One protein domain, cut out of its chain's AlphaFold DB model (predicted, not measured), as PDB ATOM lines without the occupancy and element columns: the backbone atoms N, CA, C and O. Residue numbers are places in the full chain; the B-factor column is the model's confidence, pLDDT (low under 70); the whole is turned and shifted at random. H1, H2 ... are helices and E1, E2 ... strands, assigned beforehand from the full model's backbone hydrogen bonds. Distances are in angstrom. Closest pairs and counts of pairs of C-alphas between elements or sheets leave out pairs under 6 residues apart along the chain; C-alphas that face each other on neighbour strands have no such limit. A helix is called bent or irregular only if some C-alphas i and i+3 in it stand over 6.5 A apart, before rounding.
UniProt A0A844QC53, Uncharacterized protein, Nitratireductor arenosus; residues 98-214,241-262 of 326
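Overview. This is residues 98 to 214 and 241 to 262 of the 326 residues of an uncharacterized protein of Nitratireductor arenosus (UniProt A0A844QC53). A small three-stranded sheet has two long helices, H1 and H2, packed over one face, while H5 packs on edge strand E1 and on residues 99 to 103 of H1. Residues 142 to 147 and 200 to 207 stick out. The printed part has 139 residues, with named elements in the order H1 E1 E2 H2 H3 E3 H4 H5; the sheet, E1 E2 E3, is mixed, and the class is mixed, helices and strands. It is compact, with a radius of gyration of the C-alphas of 15.8 A, and spans 57 by 41 by 21 A.

Along the chain. H1, residues 99 to 120, 28.5 A long, begins at C-alpha 99 (73.426, 39.159, 68.025); it is irregular, with C-alphas 116 and 119 8.6 A apart. E1 is residues 121 to 127, E2 132 to 137, H2 150 to 167, 25.8 A, H3 170 to 175, E3 178 to 182, H4 207 to 210. H5, residues 244 to 257, 20.8 A, ends at C-alpha 257 (69.422, 36.018, 59.899).

Arrangement. E1 and E2 are an antiparallel hairpin, N 125 to O 134 2.8 A; E2 and E3 are parallel, N 135 to O 180 2.8 A. E2, H2 H3, E3 form a strand-helix-strand unit, parallel neighbour strands joined through helices, its crossover right-handed. H1 and H2 lie on the same face, at heights over the sheet of 9.5 A and 9.1 A. They touch at C-alphas 113 and 160, 6.8 A, at a steep tilt of 41 degrees, opposite ways. H1 touches H5 at C-alphas 99 and 253, 4.9 A. H4 and H5 are apart. Every O i to N i+4 pair is within hydrogen-bond range in H2, H3 and H5, and 16 of 18 in H1; H4 is too short for one.

Size, cuts and confidence. C-alphas 144 and 262 are farthest apart, 57.5 A. Residues 215 to 240 are not printed, leaving 8.6 A between C-alphas 214 and 241. E2 to H2 and E3 to H4 are long links. Confidence is under 70 in residues 141 to 150, 200 to 214 and 241 to 262.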
ATOM      1  N   GLY A  98      74.288  40.531  64.119       76.25
ATOM      2  CA  GLY A  98      73.497  41.452  64.943       76.25
ATOM      3  C   GLY A  98      73.189  40.933  66.356       76.25
ATOM      4  O   GLY A  98      72.345  41.502  67.055       76.25
ATOM      5  N   ALA A  99      73.791  39.819  66.779       78.31
ATOM      6  CA  ALA A  99      73.426  39.159  68.025       78.31
ATOM      7  C   ALA A  99      73.901  39.916  69.263       78.31
ATOM      8  O   ALA A  99      73.167  39.969  70.246       78.31
ATOM      9  N   PHE A 100      75.072  40.550  69.224       83.81
ATOM     10  CA  PHE A 100      75.584  41.329  70.352       83.81
ATOM     11  C   PHE A 100      74.800  42.626  70.529       83.81
ATOM     12  O   PHE A 100      74.491  43.013  71.661       83.81
ATOM     13  N   VAL A 101      74.388  43.250  69.422       83.38
ATOM     14  CA  VAL A 101      73.451  44.379  69.453       83.38
ATOM     15  C   VAL A 101      72.112  43.947  70.060       83.38
ATOM     16  O   VAL A 101      71.599  44.616  70.959       83.38
ATOM     17  N   ARG A 102      71.557  42.797  69.652       83.44
ATOM     18  CA  ARG A 102      70.311  42.264  70.234       83.44
ATOM     19  C   ARG A 102      70.435  41.919  71.711       83.44
ATOM     20  O   ARG A 102      69.542  42.276  72.473       83.44
ATOM     21  N   VAL A 103      71.520  41.265  72.125       85.62
ATOM     22  CA  VAL A 103      71.783  40.975  73.542       85.62
ATOM     23  C   VAL A 103      71.855  42.280  74.331       85.62
ATOM     24  O   VAL A 103      71.199  42.392  75.360       85.62
ATOM     25  N   SER A 104      72.563  43.293  73.830       89.69
ATOM     26  CA  SER A 104      72.655  44.605  74.486       89.69
ATOM     27  C   SER A 104      71.279  45.259  74.656       89.69
ATOM     28  O   SER A 104      70.946  45.720  75.747       89.69
ATOM     29  N   ASN A 105      70.439  45.218  73.617       89.50
ATOM     30  CA  ASN A 105      69.067  45.728  73.673       89.50
ATOM     31  C   ASN A 105      68.181  44.923  74.640       89.50
ATOM     32  O   ASN A 105      67.382  45.502  75.375       89.50
ATOM     33  N   LEU A 106      68.326  43.595  74.676       91.25
ATOM     34  CA  LEU A 106      67.600  42.730  75.608       91.25
ATOM     35  C   LEU A 106      68.014  42.992  77.064       91.25
ATOM     36  O   LEU A 106      67.155  43.020  77.941       91.25
ATOM     37  N   LEU A 107      69.304  43.223  77.320       94.00
ATOM     38  CA  LEU A 107      69.825  43.598  78.639       94.00
ATOM     39  C   LEU A 107      69.376  45.001  79.062       94.00
ATOM     40  O   LEU A 107      69.145  45.254  80.241       94.00
ATOM     41  N   GLN A 108      69.227  45.931  78.120       95.50
ATOM     42  CA  GLN A 108      68.614  47.220  78.420       95.50
ATOM     43  C   GLN A 108      67.139  47.047  78.804       95.50
ATOM     44  O   GLN A 108      66.723  47.523  79.860       95.50
ATOM     45  N   LEU A 109      66.368  46.312  77.997       95.62
ATOM     46  CA  LEU A 109      64.963  46.032  78.283       95.62
ATOM     47  C   LEU A 109      64.791  45.310  79.629       95.62
ATOM     48  O   LEU A 109      63.861  45.615  80.374       95.62
ATOM     49  N   SER A 110      65.683  44.378  79.981       95.94
ATOM     50  CA  SER A 110      65.617  43.690  81.273       95.94
ATOM     51  C   SER A 110      65.786  44.662  82.442       95.94
ATOM     52  O   SER A 110      65.010  44.593  83.393       95.94
ATOM     53  N   ARG A 111      66.714  45.624  82.356       96.75
ATOM     54  CA  ARG A 111      66.879  46.683  83.369       96.75
ATOM     55  C   ARG A 111      65.631  47.550  83.494       96.75
ATOM     56  O   ARG A 111      65.236  47.872  84.611       96.75
ATOM     57  N   GLU A 112      64.988  47.888  82.383       96.38
ATOM     58  CA  GLU A 112      63.741  48.662  82.384       96.38
ATOM     59  C   GLU A 112      62.583  47.878  83.021       96.38
ATOM     60  O   GLU A 112      61.863  48.413  83.863       96.38
ATOM     61  N   ILE A 113      62.457  46.580  82.721       95.88
ATOM     62  CA  ILE A 113      61.497  45.688  83.391       95.88
ATOM     63  C   ILE A 113      61.773  45.632  84.896       95.88
ATOM     64  O   ILE A 113      60.847  45.729  85.704       95.88
ATOM     65  N   ARG A 114      63.039  45.502  85.303       95.50
ATOM     66  CA  ARG A 114      63.426  45.499  86.721       95.50
ATOM     67  C   ARG A 114      63.127  46.841  87.397       95.50
ATOM     68  O   ARG A 114      62.691  46.837  88.544       95.50
ATOM     69  N   ALA A 115      63.311  47.966  86.715       95.62
ATOM     70  CA  ALA A 115      62.992  49.281  87.263       95.62
ATOM     71  C   ALA A 115      61.480  49.463  87.488       95.62
ATOM     72  O   ALA A 115      61.074  49.957  88.537       95.62
ATOM     73  N   GLU A 116      60.653  49.010  86.543       94.50
ATOM     74  CA  GLU A 116      59.199  49.212  86.574       94.50
ATOM     75  C   GLU A 116      58.470  48.209  87.485       94.50
ATOM     76  O   GLU A 116      57.578  48.568  88.254       94.50
ATOM     77  N   VAL A 117      58.829  46.923  87.407       91.94
ATOM     78  CA  VAL A 117      58.105  45.828  88.081       91.94
ATOM     79  C   VAL A 117      59.010  44.920  88.917       91.94
ATOM     80  O   VAL A 117      58.582  43.848  89.344       91.94
ATOM     81  N   GLY A 118      60.248  45.332  89.204       85.19
ATOM     82  CA  GLY A 118      61.285  44.466  89.784       85.19
ATOM     83  C   GLY A 118      60.923  43.777  91.096       85.19
ATOM     84  O   GLY A 118      61.318  42.634  91.293       85.19
ATOM     85  N   LYS A 119      60.111  44.401  91.961       86.56
ATOM     86  CA  LYS A 119      59.645  43.770  93.216       86.56
ATOM     87  C   LYS A 119      58.765  42.536  92.981       86.56
ATOM     88  O   LYS A 119      58.682  41.676  93.849       86.56
ATOM     89  N   SER A 120      58.119  42.454  91.820       90.25
ATOM     90  CA  SER A 120      57.235  41.353  91.427       90.25
ATOM     91  C   SER A 120      57.938  40.304  90.567       90.25
ATOM     92  O   SER A 120      57.325  39.292  90.235       90.25
ATOM     93  N   VAL A 121      59.204  40.516  90.199       93.38
ATOM     94  CA  VAL A 121      59.958  39.644  89.294       93.38
ATOM     95  C   VAL A 121      61.123  39.016  90.048       93.38
ATOM     96  O   VAL A 121      62.053  39.705  90.450       93.38
ATOM     97  N   ALA A 122      61.111  37.693  90.190       92.56
ATOM     98  CA  ALA A 122      62.276  36.946  90.648       92.56
ATOM     99  C   ALA A 122      63.304  36.833  89.518       92.56
ATOM    100  O   ALA A 122      64.446  37.265  89.670       92.56
ATOM    101  N   ARG A 123      62.900  36.295  88.360       95.00
ATOM    102  CA  ARG A 123      63.821  35.965  87.262       95.00
ATOM    103  C   ARG A 123      63.281  36.419  85.911       95.00
ATOM    104  O   ARG A 123      62.081  36.345  85.661       95.00
ATOM    105  N   LEU A 124      64.196  36.828  85.043       95.69
ATOM    106  CA  LEU A 124      63.990  37.097  83.627       95.69
ATOM    107  C   LEU A 124      64.796  36.074  82.830       95.69
ATOM    108  O   LEU A 124      66.022  36.010  82.926       95.69
ATOM    109  N   LEU A 125      64.095  35.241  82.073       92.94
ATOM    110  CA  LEU A 125      64.673  34.125  81.340       92.94
ATOM    111  C   LEU A 125      64.345  34.280  79.854       92.94
ATOM    112  O   LEU A 125      63.243  34.675  79.481       92.94
ATOM    113  N   TRP A 126      65.301  33.943  79.005       88.69
ATOM    114  CA  TRP A 126      65.141  33.875  77.564       88.69
ATOM    115  C   TRP A 126      65.043  32.422  77.131       88.69
ATOM    116  O   TRP A 126      65.895  31.604  77.483       88.69
ATOM    117  N   ARG A 127      64.020  32.091  76.349       83.69
ATOM    118  CA  ARG A 127      63.866  30.762  75.768       83.69
ATOM    119  C   ARG A 127      63.981  30.860  74.246       83.69
ATOM    120  O   ARG A 127      63.103  31.404  73.581       83.69
ATOM    121  N   ALA A 128      65.096  30.351  73.727       77.00
ATOM    122  CA  ALA A 128      65.522  30.527  72.340       77.00
ATOM    123  C   ALA A 128      64.615  29.827  71.313       77.00
ATOM    124  O   ALA A 128      64.251  30.445  70.318       77.00
ATOM    125  N   ASP A 129      64.212  28.581  71.573       74.12
ATOM    126  CA  ASP A 129      63.431  27.742  70.642       74.12
ATOM    127  C   ASP A 129      62.083  28.359  70.222       74.12
ATOM    128  O   ASP A 129      61.633  28.212  69.093       74.12
ATOM    129  N   THR A 130      61.461  29.100  71.132       76.88
ATOM    130  CA  THR A 130      60.142  29.733  70.991       76.88
ATOM    131  C   THR A 130      60.231  31.252  71.018       76.88
ATOM    132  O   THR A 130      59.206  31.934  70.972       76.88
ATOM    133  N   SER A 131      61.452  31.787  71.111       82.00
ATOM    134  CA  SER A 131      61.731  33.220  71.201       82.00
ATOM    135  C   SER A 131      60.862  33.916  72.258       82.00
ATOM    136  O   SER A 131      60.213  34.938  72.010       82.00
ATOM    137  N   ALA A 132      60.786  33.289  73.432       88.69
ATOM    138  CA  ALA A 132      59.913  33.698  74.516       88.69
ATOM    139  C   ALA A 132      60.707  34.393  75.624       88.69
ATOM    140  O   ALA A 132      61.705  33.862  76.123       88.69
ATOM    141  N   LEU A 133      60.213  35.554  76.054       94.06
ATOM    142  CA  LEU A 133      60.635  36.188  77.295       94.06
ATOM    143  C   LEU A 133      59.794  35.615  78.439       94.06
ATOM    144  O   LEU A 133      58.577  35.795  78.472       94.06
ATOM    145  N   ILE A 134      60.441  34.917  79.368       94.88
ATOM    146  CA  ILE A 134      59.792  34.266  80.507       94.88
ATOM    147  C   ILE A 134      60.109  35.050  81.780       94.88
ATOM    148  O   ILE A 134      61.268  35.314  82.098       94.88
ATOM    149  N   ILE A 135      59.069  35.404  82.523       96.44
ATOM    150  CA  ILE A 135      59.131  36.180  83.754       96.44
ATOM    151  C   ILE A 135      58.659  35.286  84.887       96.44
ATOM    152  O   ILE A 135      57.490  34.908  84.948       96.44
ATOM    153  N   VAL A 136      59.566  34.965  85.804       94.25
ATOM    154  CA  VAL A 136      59.230  34.219  87.017       94.25
ATOM    155  C   VAL A 136      58.865  35.219  88.105       94.25
ATOM    156  O   VAL A 136      59.681  36.079  88.449       94.25
ATOM    157  N   LYS A 137      57.650  35.118  88.644       92.94
ATOM    158  CA  LYS A 137      57.145  36.001  89.700       92.94
ATOM    159  C   LYS A 137      57.947  35.825  90.995       92.94
ATOM    160  O   LYS A 137      58.349  34.719  91.349       92.94
ATOM    161  N   ALA A 138      58.175  36.924  91.711       89.94
ATOM    162  CA  ALA A 138      58.736  36.873  93.056       89.94
ATOM    163  C   ALA A 138      57.721  36.282  94.053       89.94
ATOM    164  O   ALA A 138      56.537  36.636  93.995       89.94
ATOM    165  N   PRO A 139      58.147  35.404  94.979       82.31
ATOM    166  CA  PRO A 139      57.267  34.938  96.041       82.31
ATOM    167  C   PRO A 139      56.819  36.130  96.898       82.31
ATOM    168  O   PRO A 139      57.604  37.032  97.192       82.31
ATOM    169  N   LEU A 140      55.543  36.146  97.293       73.06
ATOM    170  CA  LEU A 140      55.014  37.164  98.200       73.06
ATOM    171  C   LEU A 140      55.794  37.107  99.520       73.06
ATOM    172  O   LEU A 140      55.931  36.042 100.116       73.06
ATOM    173  N   ALA A 141      56.290  38.256  99.982       61.19
ATOM    174  CA  ALA A 141      57.148  38.392 101.165       61.19
ATOM    175  C   ALA A 141      56.416  38.150 102.506       61.19
ATOM    176  O   ALA A 141      56.727  38.759 103.524       61.19
ATOM    177  N   SER A 142      55.393  37.303 102.542       51.56
ATOM    178  CA  SER A 142      54.592  37.060 103.737       51.56
ATOM    179  C   SER A 142      54.193  35.595 103.765       51.56
ATOM    180  O   SER A 142      53.582  35.115 102.818       51.56
ATOM    181  N   GLY A 143      54.515  34.892 104.857       50.19
ATOM    182  CA  GLY A 143      54.236  33.467 105.104       50.19
ATOM    183  C   GLY A 143      52.753  33.073 105.168       50.19
ATOM    184  O   GLY A 143      52.391  32.129 105.859       50.19
ATOM    185  N   ARG A 144      51.880  33.796 104.465       47.84
ATOM    186  CA  ARG A 144      50.541  33.355 104.102       47.84
ATOM    187  C   ARG A 144      50.596  32.952 102.639       47.84
ATOM    188  O   ARG A 144      50.640  33.804 101.756       47.84
ATOM    189  N   SER A 145      50.576  31.648 102.408       47.97
ATOM    190  CA  SER A 145      50.266  31.007 101.134       47.97
ATOM    191  C   SER A 145      48.839  31.367 100.708       47.97
ATOM    192  O   SER A 145      47.932  30.543 100.714       47.97
ATOM    193  N   SER A 146      48.607  32.635 100.369       49.66
ATOM    194  CA  SER A 146      47.419  32.993  99.614       49.66
ATOM    195  C   SER A 146      47.638  32.464  98.198       49.66
ATOM    196  O   SER A 146      48.692  32.752  97.622       49.66
ATOM    197  N   PRO A 147      46.699  31.688  97.628       58.09
ATOM    198  CA  PRO A 147      46.802  31.262  96.241       58.09
ATOM    199  C   PRO A 147      46.991  32.505  95.373       58.09
ATOM    200  O   PRO A 147      46.250  33.482  95.515       58.09
ATOM    201  N   THR A 148      48.027  32.494  94.532       57.50
ATOM    202  CA  THR A 148      48.306  33.576  93.589       57.50
ATOM    203  C   THR A 148      47.040  33.836  92.787       57.50
ATOM    204  O   THR A 148      46.581  32.946  92.070       57.50
ATOM    205  N   ARG A 149      46.445  35.027  92.930       64.56
ATOM    206  CA  ARG A 149      45.268  35.376  92.136       64.56
ATOM    207  C   ARG A 149      45.669  35.387  90.656       64.56
ATOM    208  O   ARG A 149      46.698  35.992  90.345       64.56
ATOM    209  N   PRO A 150      44.897  34.741  89.764       64.38
ATOM    210  CA  PRO A 150      45.134  34.776  88.318       64.38
ATOM    211  C   PRO A 150      45.343  36.206  87.794       64.38
ATOM    212  O   PRO A 150      46.269  36.449  87.024       64.38
ATOM    213  N   ASP A 151      44.586  37.159  88.345       74.50
ATOM    214  CA  ASP A 151      44.658  38.589  88.029       74.50
ATOM    215  C   ASP A 151      46.080  39.169  88.134       74.50
ATOM    216  O   ASP A 151      46.475  39.998  87.319       74.50
ATOM    217  N   ASP A 152      46.897  38.715  89.091       82.00
ATOM    218  CA  ASP A 152      48.256  39.239  89.265       82.00
ATOM    219  C   ASP A 152      49.188  38.848  88.107       82.00
ATOM    220  O   ASP A 152      50.102  39.600  87.757       82.00
ATOM    221  N   VAL A 153      48.998  37.645  87.555       86.88
ATOM    222  CA  VAL A 153      49.807  37.120  86.446       86.88
ATOM    223  C   VAL A 153      49.460  37.872  85.170       86.88
ATOM    224  O   VAL A 153      50.365  38.312  84.459       86.88
ATOM    225  N   ASP A 154      48.170  38.093  84.923       88.38
ATOM    226  CA  ASP A 154      47.691  38.817  83.747       88.38
ATOM    227  C   ASP A 154      48.068  40.299  83.795       88.38
ATOM    228  O   ASP A 154      48.536  40.847  82.793       88.38
ATOM    229  N   ILE A 155      47.976  40.942  84.966       90.25
ATOM    230  CA  ILE A 155      48.428  42.328  85.155       90.25
ATOM    231  C   ILE A 155      49.933  42.447  84.890       90.25
ATOM    232  O   ILE A 155      50.361  43.345  84.160       90.25
ATOM    233  N   LEU A 156      50.755  41.553  85.457       92.25
ATOM    234  CA  LEU A 156      52.202  41.575  85.232       92.25
ATOM    235  C   LEU A 156      52.538  41.293  83.761       92.25
ATOM    236  O   LEU A 156      53.368  41.990  83.180       92.25
ATOM    237  N   SER A 157      51.857  40.328  83.144       94.25
ATOM    238  CA  SER A 157      52.008  39.991  81.725       94.25
ATOM    239  C   SER A 157      51.674  41.185  80.833       94.25
ATOM    240  O   SER A 157      52.470  41.544  79.966       94.25
ATOM    241  N   GLY A 158      50.553  41.867  81.089       94.56
ATOM    242  CA  GLY A 158      50.151  43.077  80.373       94.56
ATOM    243  C   GLY A 158      51.169  44.212  80.509       94.56
ATOM    244  O   GLY A 158      51.529  44.834  79.509       94.56
ATOM    245  N   ARG A 159      51.701  44.440  81.716       95.12
ATOM    246  CA  ARG A 159      52.751  45.449  81.952       95.12
ATOM    247  C   ARG A 159      54.042  45.124  81.209       95.12
ATOM    248  O   ARG A 159      54.585  45.997  80.541       95.12
ATOM    249  N   VAL A 160      54.520  43.882  81.277       95.56
ATOM    250  CA  VAL A 160      55.757  43.488  80.583       95.56
ATOM    251  C   VAL A 160      55.577  43.539  79.067       95.56
ATOM    252  O   VAL A 160      56.450  44.062  78.380       95.56
ATOM    253  N   LYS A 161      54.436  43.087  78.531       96.44
ATOM    254  CA  LYS A 161      54.110  43.251  77.104       96.44
ATOM    255  C   LYS A 161      54.105  44.724  76.699       96.44
ATOM    256  O   LYS A 161      54.706  45.072  75.693       96.44
ATOM    257  N   SER A 162      53.503  45.597  77.508       96.12
ATOM    258  CA  SER A 162      53.519  47.045  77.272       96.12
ATOM    259  C   SER A 162      54.942  47.616  77.259       96.12
ATOM    260  O   SER A 162      55.257  48.445  76.410       96.12
ATOM    261  N   LEU A 163      55.834  47.152  78.142       96.00
ATOM    262  CA  LEU A 163      57.244  47.555  78.127       96.00
ATOM    263  C   LEU A 163      57.961  47.085  76.857       96.00
ATOM    264  O   LEU A 163      58.643  47.887  76.223       96.00
ATOM    265  N   VAL A 164      57.769  45.828  76.442       94.81
ATOM    266  CA  VAL A 164      58.317  45.308  75.175       94.81
ATOM    267  C   VAL A 164      57.838  46.164  73.997       94.81
ATOM    268  O   VAL A 164      58.653  46.620  73.196       94.81
ATOM    269  N   GLU A 165      56.539  46.455  73.928       95.38
ATOM    270  CA  GLU A 165      55.945  47.227  72.834       95.38
ATOM    271  C   GLU A 165      56.324  48.708  72.846       95.38
ATOM    272  O   GLU A 165      56.471  49.305  71.784       95.38
ATOM    273  N   ASN A 166      56.513  49.332  74.005       95.06
ATOM    274  CA  ASN A 166      56.790  50.770  74.078       95.06
ATOM    275  C   ASN A 166      58.282  51.100  74.117       95.06
ATOM    276  O   ASN A 166      58.677  52.190  73.705       95.06
ATOM    277  N   ARG A 167      59.112  50.188  74.631       94.38
ATOM    278  CA  ARG A 167      60.539  50.432  74.874       94.38
ATOM    279  C   ARG A 167      61.468  49.527  74.077       94.38
ATOM    280  O   ARG A 167      62.604  49.911  73.818       94.38
ATOM    281  N   GLY A 168      61.000  48.353  73.650       88.31
ATOM    282  CA  GLY A 168      61.788  47.476  72.792       88.31
ATOM    283  C   GLY A 168      62.151  48.176  71.481       88.31
ATOM    284  O   GLY A 168      61.321  48.848  70.867       88.31
ATOM    285  N   CYS A 169      63.386  48.013  71.012       86.44
ATOM    286  CA  CYS A 169      63.740  48.448  69.664       86.44
ATOM    287  C   CYS A 169      63.005  47.579  68.615       86.44
ATOM    288  O   CYS A 169      62.611  46.451  68.929       86.44
ATOM    289  N   PRO A 170      62.814  48.049  67.365       85.25
ATOM    290  CA  PRO A 170      62.070  47.300  66.344       85.25
ATOM    291  C   PRO A 170      62.584  45.873  66.126       85.25
ATOM    292  O   PRO A 170      61.800  44.947  65.930       85.25
ATOM    293  N   ASP A 171      63.901  45.679  66.199       77.81
ATOM    294  CA  ASP A 171      64.507  44.357  66.068       77.81
ATOM    295  C   ASP A 171      64.135  43.433  67.232       77.81
ATOM    296  O   ASP A 171      63.696  42.302  67.026       77.81
ATOM    297  N   LEU A 172      64.199  43.947  68.463       82.88
ATOM    298  CA  LEU A 172      63.855  43.194  69.661       82.88
ATOM    299  C   LEU A 172      62.359  42.857  69.728       82.88
ATOM    300  O   LEU A 172      62.019  41.735  70.090       82.88
ATOM    301  N   LYS A 173      61.464  43.768  69.320       86.25
ATOM    302  CA  LYS A 173      60.018  43.475  69.222       86.25
ATOM    303  C   LYS A 173      59.732  42.342  68.240       86.25
ATOM    304  O   LYS A 173      58.903  41.483  68.505       86.25
ATOM    305  N   ARG A 174      60.445  42.306  67.107       81.69
ATOM    306  CA  ARG A 174      60.335  41.200  66.143       81.69
ATOM    307  C   ARG A 174      60.897  39.899  66.707       81.69
ATOM    308  O   ARG A 174      60.358  38.838  66.382       81.69
ATOM    309  N   ALA A 175      61.961  39.980  67.505       79.00
ATOM    310  CA  ALA A 175      62.602  38.830  68.129       79.00
ATOM    311  C   ALA A 175      61.739  38.219  69.242       79.00
ATOM    312  O   ALA A 175      61.603  37.005  69.289       79.00
ATOM    313  N   ILE A 176      61.115  39.019  70.110       86.56
ATOM    314  CA  ILE A 176      60.278  38.519  71.211       86.56
ATOM    315  C   ILE A 176      58.899  38.121  70.663       86.56
ATOM    316  O   ILE A 176      58.023  38.958  70.477       86.56
ATOM    317  N   LYS A 177      58.683  36.824  70.422       87.75
ATOM    318  CA  LYS A 177      57.408  36.300  69.890       87.75
ATOM    319  C   LYS A 177      56.338  36.135  70.954       87.75
ATOM    320  O   LYS A 177      55.148  36.184  70.653       87.75
ATOM    321  N   SER A 178      56.749  35.902  72.195       92.88
ATOM    322  CA  SER A 178      55.816  35.791  73.307       92.88
ATOM    323  C   SER A 178      56.432  36.254  74.619       92.88
ATOM    324  O   SER A 178      57.642  36.176  74.834       92.88
ATOM    325  N   VAL A 179      55.560  36.727  75.504       95.81
ATOM    326  CA  VAL A 179      55.871  37.064  76.893       95.81
ATOM    327  C   VAL A 179      55.059  36.119  77.767       95.81
ATOM    328  O   VAL A 179      53.833  36.071  77.641       95.81
ATOM    329  N   GLN A 180      55.736  35.359  78.623       94.88
ATOM    330  CA  GLN A 180      55.125  34.365  79.506       94.88
ATOM    331  C   GLN A 180      55.446  34.716  80.953       94.88
ATOM    332  O   GLN A 180      56.606  34.913  81.296       94.88
ATOM    333  N   VAL A 181      54.428  34.784  81.806       94.69
ATOM    334  CA  VAL A 181      54.602  35.025  83.240       94.69
ATOM    335  C   VAL A 181      54.233  33.752  83.984       94.69
ATOM    336  O   VAL A 181      53.149  33.210  83.786       94.69
ATOM    337  N   THR A 182      55.138  33.262  84.825       92.31
ATOM    338  CA  THR A 182      54.978  32.006  85.563       92.31
ATOM    339  C   THR A 182      55.320  32.196  87.040       92.31
ATOM    340  O   THR A 182      56.044  33.115  87.420       92.31
ATOM    341  N   ASN A 183      54.804  31.318  87.904       89.44
ATOM    342  CA  ASN A 183      55.144  31.328  89.336       89.44
ATOM    343  C   ASN A 183      56.449  30.577  89.641       89.44
ATOM    344  O   ASN A 183      57.059  30.794  90.682       89.44
ATOM    345  N   SER A 184      56.881  29.702  88.736       88.06
ATOM    346  CA  SER A 184      58.111  28.922  88.839       88.06
ATOM    347  C   SER A 184      58.882  28.976  87.525       88.06
ATOM    348  O   SER A 184      58.301  29.198  86.459       88.06
ATOM    349  N   ALA A 185      60.197  28.769  87.592       84.62
ATOM    350  CA  ALA A 185      60.995  28.585  86.387       84.62
ATOM    351  C   ALA A 185      60.474  27.365  85.597       84.62
ATOM    352  O   ALA A 185      60.064  26.377  86.216       84.62
ATOM    353  N   PRO A 186      60.449  27.431  84.256       82.38
ATOM    354  CA  PRO A 186      60.042  26.296  83.437       82.38
ATOM    355  C   PRO A 186      61.038  25.140  83.599       82.38
ATOM    356  O   PRO A 186      62.213  25.364  83.874       82.38
ATOM    357  N   SER A 187      60.578  23.904  83.401       79.12
ATOM    358  CA  SER A 187      61.456  22.725  83.328       79.12
ATOM    359  C   SER A 187      62.219  22.641  82.003       79.12
ATOM    360  O   SER A 187      63.268  22.008  81.936       79.12
ATOM    361  N   SER A 188      61.705  23.287  80.949       73.44
ATOM    362  CA  SER A 188      62.333  23.346  79.626       73.44
ATOM    363  C   SER A 188      63.629  24.162  79.637       73.44
ATOM    364  O   SER A 188      63.904  24.896  80.581       73.44
ATOM    365  N   ARG A 189      64.399  24.130  78.544       73.62
ATOM    366  CA  ARG A 189      65.636  24.922  78.420       73.62
ATOM    367  C   ARG A 189      65.354  26.428  78.422       73.62
ATOM    368  O   ARG A 189      64.415  26.897  77.779       73.62
ATOM    369  N   TYR A 190      66.194  27.178  79.128       80.75
ATOM    370  CA  TYR A 190      66.183  28.639  79.154       80.75
ATOM    371  C   TYR A 190      67.561  29.193  79.519       80.75
ATOM    372  O   TYR A 190      68.414  28.504  80.081       80.75
ATOM    373  N   THR A 191      67.733  30.480  79.255       83.38
ATOM    374  CA  THR A 191      68.922  31.257  79.575       83.38
ATOM    375  C   THR A 191      68.541  32.403  80.507       83.38
ATOM    376  O   THR A 191      67.732  33.242  80.116       83.38
ATOM    377  N   PRO A 192      69.110  32.511  81.717       89.25
ATOM    378  CA  PRO A 192      68.948  33.707  82.532       89.25
ATOM    379  C   PRO A 192      69.470  34.943  81.792       89.25
ATOM    380  O   PRO A 192      70.564  34.916  81.228       89.25
ATOM    381  N   ILE A 193      68.691  36.023  81.774       90.62
ATOM    382  CA  ILE A 193      69.075  37.246  81.059       90.62
ATOM    383  C   ILE A 193      70.112  38.028  81.869       90.62
ATOM    384  O   ILE A 193      71.166  38.370  81.345       90.62
ATOM    385  N   ASP A 194      69.836  38.258  83.152       93.19
ATOM    386  CA  ASP A 194      70.692  39.021  84.067       93.19
ATOM    387  C   ASP A 194      71.227  38.150  85.216       93.19
ATOM    388  O   ASP A 194      70.715  37.056  85.483       93.19
ATOM    389  N   ALA A 195      72.261  38.627  85.914       90.62
ATOM    390  CA  ALA A 195      72.843  37.921  87.057       90.62
ATOM    391  C   ALA A 195      71.813  37.665  88.175       90.62
ATOM    392  O   ALA A 195      71.823  36.604  88.803       90.62
ATOM    393  N   SER A 196      70.856  38.582  88.365       91.44
ATOM    394  CA  SER A 196      69.758  38.442  89.340       91.44
ATOM    395  C   SER A 196      68.765  37.326  88.989       91.44
ATOM    396  O   SER A 196      67.962  36.918  89.823       91.44
ATOM    397  N   SER A 197      68.795  36.830  87.752       90.69
ATOM    398  CA  SER A 197      67.946  35.743  87.261       90.69
ATOM    399  C   SER A 197      68.592  34.369  87.410       90.69
ATOM    400  O   SER A 197      67.936  33.358  87.152       90.69
ATOM    401  N   THR A 198      69.866  34.314  87.805       86.81
ATOM    402  CA  THR A 198      70.560  33.053  88.066       86.81
ATOM    403  C   THR A 198      70.054  32.425  89.368       86.81
ATOM    404  O   THR A 198      69.666  33.116  90.312       86.81
ATOM    405  N   ALA A 199      69.997  31.092  89.422       73.94
ATOM    406  CA  ALA A 199      69.660  30.406  90.665       73.94
ATOM    407  C   ALA A 199      70.798  30.590  91.690       73.94
ATOM    408  O   ALA A 199      71.972  30.487  91.306       73.94
ATOM    409  N   PRO A 200      70.484  30.842  92.976       63.19
ATOM    410  CA  PRO A 200      71.498  30.973  94.015       63.19
ATOM    411  C   PRO A 200      72.353  29.701  94.086       63.19
ATOM    412  O   PRO A 200      71.843  28.585  94.014       63.19
ATOM    413  N   SER A 201      73.670  29.869  94.242       52.81
ATOM    414  CA  SER A 201      74.658  28.777  94.206       52.81
ATOM    415  C   SER A 201      74.385  27.610  95.165       52.81
ATOM    416  O   SER A 201      74.900  26.524  94.929       52.81
ATOM    417  N   GLY A 202      73.567  27.800  96.206       44.75
ATOM    418  CA  GLY A 202      73.183  26.752  97.160       44.75
ATOM    419  C   GLY A 202      72.262  25.662  96.594       44.75
ATOM    420  O   GLY A 202      72.199  24.580  97.163       44.75
ATOM    421  N   GLU A 203      71.604  25.902  95.454       46.72
ATOM    422  CA  GLU A 203      70.816  24.896  94.715       46.72
ATOM    423  C   GLU A 203      71.629  24.221  93.593       46.72
ATOM    424  O   GLU A 203      71.095  23.466  92.780       46.72
ATOM    425  N   ARG A 204      72.942  24.485  93.509       44.78
ATOM    426  CA  ARG A 204      73.822  23.832  92.534       44.78
ATOM    427  C   ARG A 204      74.198  22.453  93.065       44.78
ATOM    428  O   ARG A 204      75.251  22.274  93.671       44.78
ATOM    429  N   SER A 205      73.327  21.473  92.832       40.25
ATOM    430  CA  SER A 205      73.677  20.063  93.019       40.25
ATOM    431  C   SER A 205      74.993  19.767  92.291       40.25
ATOM    432  O   SER A 205      75.155  20.143  91.129       40.25
ATOM    433  N   LEU A 206      75.928  19.076  92.949       41.94
ATOM    434  CA  LEU A 206      77.218  18.659  92.375       41.94
ATOM    435  C   LEU A 206      77.052  17.853  91.069       41.94
ATOM    436  O   LEU A 206      77.935  17.868  90.213       41.94
ATOM    437  N   THR A 207      75.885  17.237  90.850       38.06
ATOM    438  CA  THR A 207      75.520  16.593  89.577       38.06
ATOM    439  C   THR A 207      75.353  17.574  88.407       38.06
ATOM    440  O   THR A 207      75.639  17.210  87.270       38.06
ATOM    441  N   ALA A 208      74.990  18.839  88.651       39.50
ATOM    442  CA  ALA A 208      74.838  19.870  87.618       39.50
ATOM    443  C   ALA A 208      76.178  20.439  87.113       39.50
ATOM    444  O   ALA A 208      76.219  21.062  86.052       39.50
ATOM    445  N   VAL A 209      77.275  20.235  87.854       37.16
ATOM    446  CA  VAL A 209      78.636  20.595  87.416       37.16
ATOM    447  C   VAL A 209      79.220  19.501  86.516       37.16
ATOM    448  O   VAL A 209      79.861  19.822  85.518       37.16
ATOM    449  N   LEU A 210      78.932  18.224  86.804       38.25
ATOM    450  CA  LEU A 210      79.377  17.076  86.000       38.25
ATOM    451  C   LEU A 210      78.541  16.862  84.721       38.25
ATOM    452  O   LEU A 210      79.086  16.444  83.704       38.25
ATOM    453  N   ALA A 211      77.258  17.245  84.706       38.19
ATOM    454  CA  ALA A 211      76.386  17.179  83.521       38.19
ATOM    455  C   ALA A 211      76.678  18.245  82.434       38.19
ATOM    456  O   ALA A 211      75.936  18.363  81.459       38.19
ATOM    457  N   ARG A 212      77.740  19.050  82.590       42.56
ATOM    458  CA  ARG A 212      78.149  20.089  81.622       42.56
ATOM    459  C   ARG A 212      79.080  19.582  80.511       42.56
ATOM    460  O   ARG A 212      79.457  20.387  79.666       42.56
ATOM    461  N   ILE A 213      79.465  18.298  80.506       36.69
ATOM    462  CA  ILE A 213      80.590  17.802  79.683       36.69
ATOM    463  C   ILE A 213      80.214  16.828  78.538       36.69
ATOM    464  O   ILE A 213      81.047  16.588  77.676       36.69
ATOM    465  N   SER A 214      78.991  16.310  78.391       36.41
ATOM    466  CA  SER A 214      78.729  15.272  77.363       36.41
ATOM    467  C   SER A 214      77.866  15.740  76.186       36.41
ATOM    468  O   SER A 214      76.650  15.703  76.289       36.41
ATOM    469  N   PHE A 241      71.784  19.122  80.117       44.53
ATOM    470  CA  PHE A 241      71.931  20.285  79.207       44.53
ATOM    471  C   PHE A 241      71.255  21.605  79.620       44.53
ATOM    472  O   PHE A 241      70.478  22.206  78.877       44.53
ATOM    473  N   LEU A 242      71.667  22.141  80.773       41.47
ATOM    474  CA  LEU A 242      71.566  23.573  81.071       41.47
ATOM    475  C   LEU A 242      72.830  24.287  80.555       41.47
ATOM    476  O   LEU A 242      73.833  24.371  81.264       41.47
ATOM    477  N   MET A 243      72.789  24.790  79.316       52.22
ATOM    478  CA  MET A 243      73.857  25.603  78.705       52.22
ATOM    479  C   MET A 243      73.352  27.024  78.402       52.22
ATOM    480  O   MET A 243      72.960  27.318  77.275       52.22
ATOM    481  N   PRO A 244      73.310  27.919  79.404       49.50
ATOM    482  CA  PRO A 244      72.557  29.164  79.309       49.50
ATOM    483  C   PRO A 244      73.125  30.146  78.269       49.50
ATOM    484  O   PRO A 244      72.389  30.557  77.377       49.50
ATOM    485  N   GLY A 245      74.408  30.519  78.321       47.31
ATOM    486  CA  GLY A 245      74.932  31.638  77.513       47.31
ATOM    487  C   GLY A 245      74.810  31.456  75.993       47.31
ATOM    488  O   GLY A 245      74.198  32.280  75.311       47.31
ATOM    489  N   ILE A 246      75.346  30.351  75.458       53.78
ATOM    490  CA  ILE A 246      75.395  30.122  74.005       53.78
ATOM    491  C   ILE A 246      74.011  29.837  73.422       53.78
ATOM    492  O   ILE A 246      73.694  30.367  72.364       53.78
ATOM    493  N   THR A 247      73.151  29.057  74.088       51.78
ATOM    494  CA  THR A 247      71.808  28.762  73.553       51.78
ATOM    495  C   THR A 247      70.977  30.032  73.380       51.78
ATOM    496  O   THR A 247      70.266  30.171  72.386       51.78
ATOM    497  N   GLY A 248      71.113  30.992  74.300       50.91
ATOM    498  CA  GLY A 248      70.461  32.289  74.167       50.91
ATOM    499  C   GLY A 248      71.018  33.106  73.003       50.91
ATOM    500  O   GLY A 248      70.234  33.636  72.216       50.91
ATOM    501  N   LEU A 249      72.345  33.148  72.841       55.62
ATOM    502  CA  LEU A 249      72.986  33.839  71.721       55.62
ATOM    503  C   LEU A 249      72.625  33.210  70.372       55.62
ATOM    504  O   LEU A 249      72.268  33.944  69.466       55.62
ATOM    505  N   VAL A 250      72.650  31.880  70.247       56.97
ATOM    506  CA  VAL A 250      72.298  31.152  69.012       56.97
ATOM    507  C   VAL A 250      70.835  31.378  68.626       56.97
ATOM    508  O   VAL A 250      70.510  31.574  67.456       56.97
ATOM    509  N   GLY A 251      69.938  31.417  69.615       51.66
ATOM    510  CA  GLY A 251      68.561  31.854  69.390       51.66
ATOM    511  C   GLY A 251      68.504  33.289  68.874       51.66
ATOM    512  O   GLY A 251      67.777  33.589  67.939       51.66
ATOM    513  N   LEU A 252      69.310  34.189  69.436       53.12
ATOM    514  CA  LEU A 252      69.353  35.571  68.977       53.12
ATOM    515  C   LEU A 252      70.017  35.713  67.599       53.12
ATOM    516  O   LEU A 252      69.532  36.523  66.823       53.12
ATOM    517  N   THR A 253      71.063  34.963  67.239       55.53
ATOM    518  CA  THR A 253      71.733  35.019  65.920       55.53
ATOM    519  C   THR A 253      70.807  34.544  64.802       55.53
ATOM    520  O   THR A 253      70.579  35.292  63.854       55.53
ATOM    521  N   THR A 254      70.184  33.371  64.961       53.09
ATOM    522  CA  THR A 254      69.217  32.809  63.996       53.09
ATOM    523  C   THR A 254      68.024  33.738  63.745       53.09
ATOM    524  O   THR A 254      67.459  33.762  62.651       53.09
ATOM    525  N   LEU A 255      67.653  34.577  64.715       47.75
ATOM    526  CA  LEU A 255      66.626  35.611  64.540       47.75
ATOM    527  C   LEU A 255      67.114  36.834  63.738       47.75
ATOM    528  O   LEU A 255      66.325  37.435  63.005       47.75
ATOM    529  N   GLY A 256      68.401  37.184  63.829       41.28
ATOM    530  CA  GLY A 256      69.025  38.227  63.000       41.28
ATOM    531  C   GLY A 256      69.098  37.847  61.525       41.28
ATOM    532  O   GLY A 256      68.840  38.665  60.646       41.28
ATOM    533  N   GLU A 257      69.359  36.571  61.255       47.94
ATOM    534  CA  GLU A 257      69.422  36.018  59.899       47.94
ATOM    535  C   GLU A 257      68.048  36.012  59.203       47.94
ATOM    536  O   GLU A 257      67.962  36.218  57.995       47.94
ATOM    537  N   ASN A 258      66.955  35.862  59.960       39.38
ATOM    538  CA  ASN A 258      65.587  35.897  59.423       39.38
ATOM    539  C   ASN A 258      65.024  37.318  59.219       39.38
ATOM    540  O   ASN A 258      63.923  37.471  58.689       39.38
ATOM    541  N   SER A 259      65.732  38.365  59.655       36.41
ATOM    542  CA  SER A 259      65.228  39.747  59.645       36.41
ATOM    543  C   SER A 259      65.802  40.638  58.535       36.41
ATOM    544  O   SER A 259      65.340  41.777  58.406       36.41
ATOM    545  N   TYR A 260      66.706  40.121  57.689       35.50
ATOM    546  CA  TYR A 260      67.280  40.837  56.543       35.50
ATOM    547  C   TYR A 260      67.318  39.979  55.271       35.50
ATOM    548  O   TYR A 260      68.005  38.965  55.184       35.50
ATOM    549  N   GLY A 261      66.575  40.415  54.253       32.00
ATOM    550  CA  GLY A 261      66.532  39.784  52.939       32.00
ATOM    551  C   GLY A 261      67.665  40.218  51.998       32.00
ATOM    552  O   GLY A 261      67.983  41.395  51.877       32.00
ATOM    553  N   LEU A 262      68.148  39.221  51.246       35.25
ATOM    554  CA  LEU A 262      68.603  39.248  49.842       35.25
ATOM    555  C   LEU A 262      70.071  39.493  49.450       35.25
ATOM    556  O   LEU A 262      70.365  39.319  48.266       35.25
TER     557      LEU A 262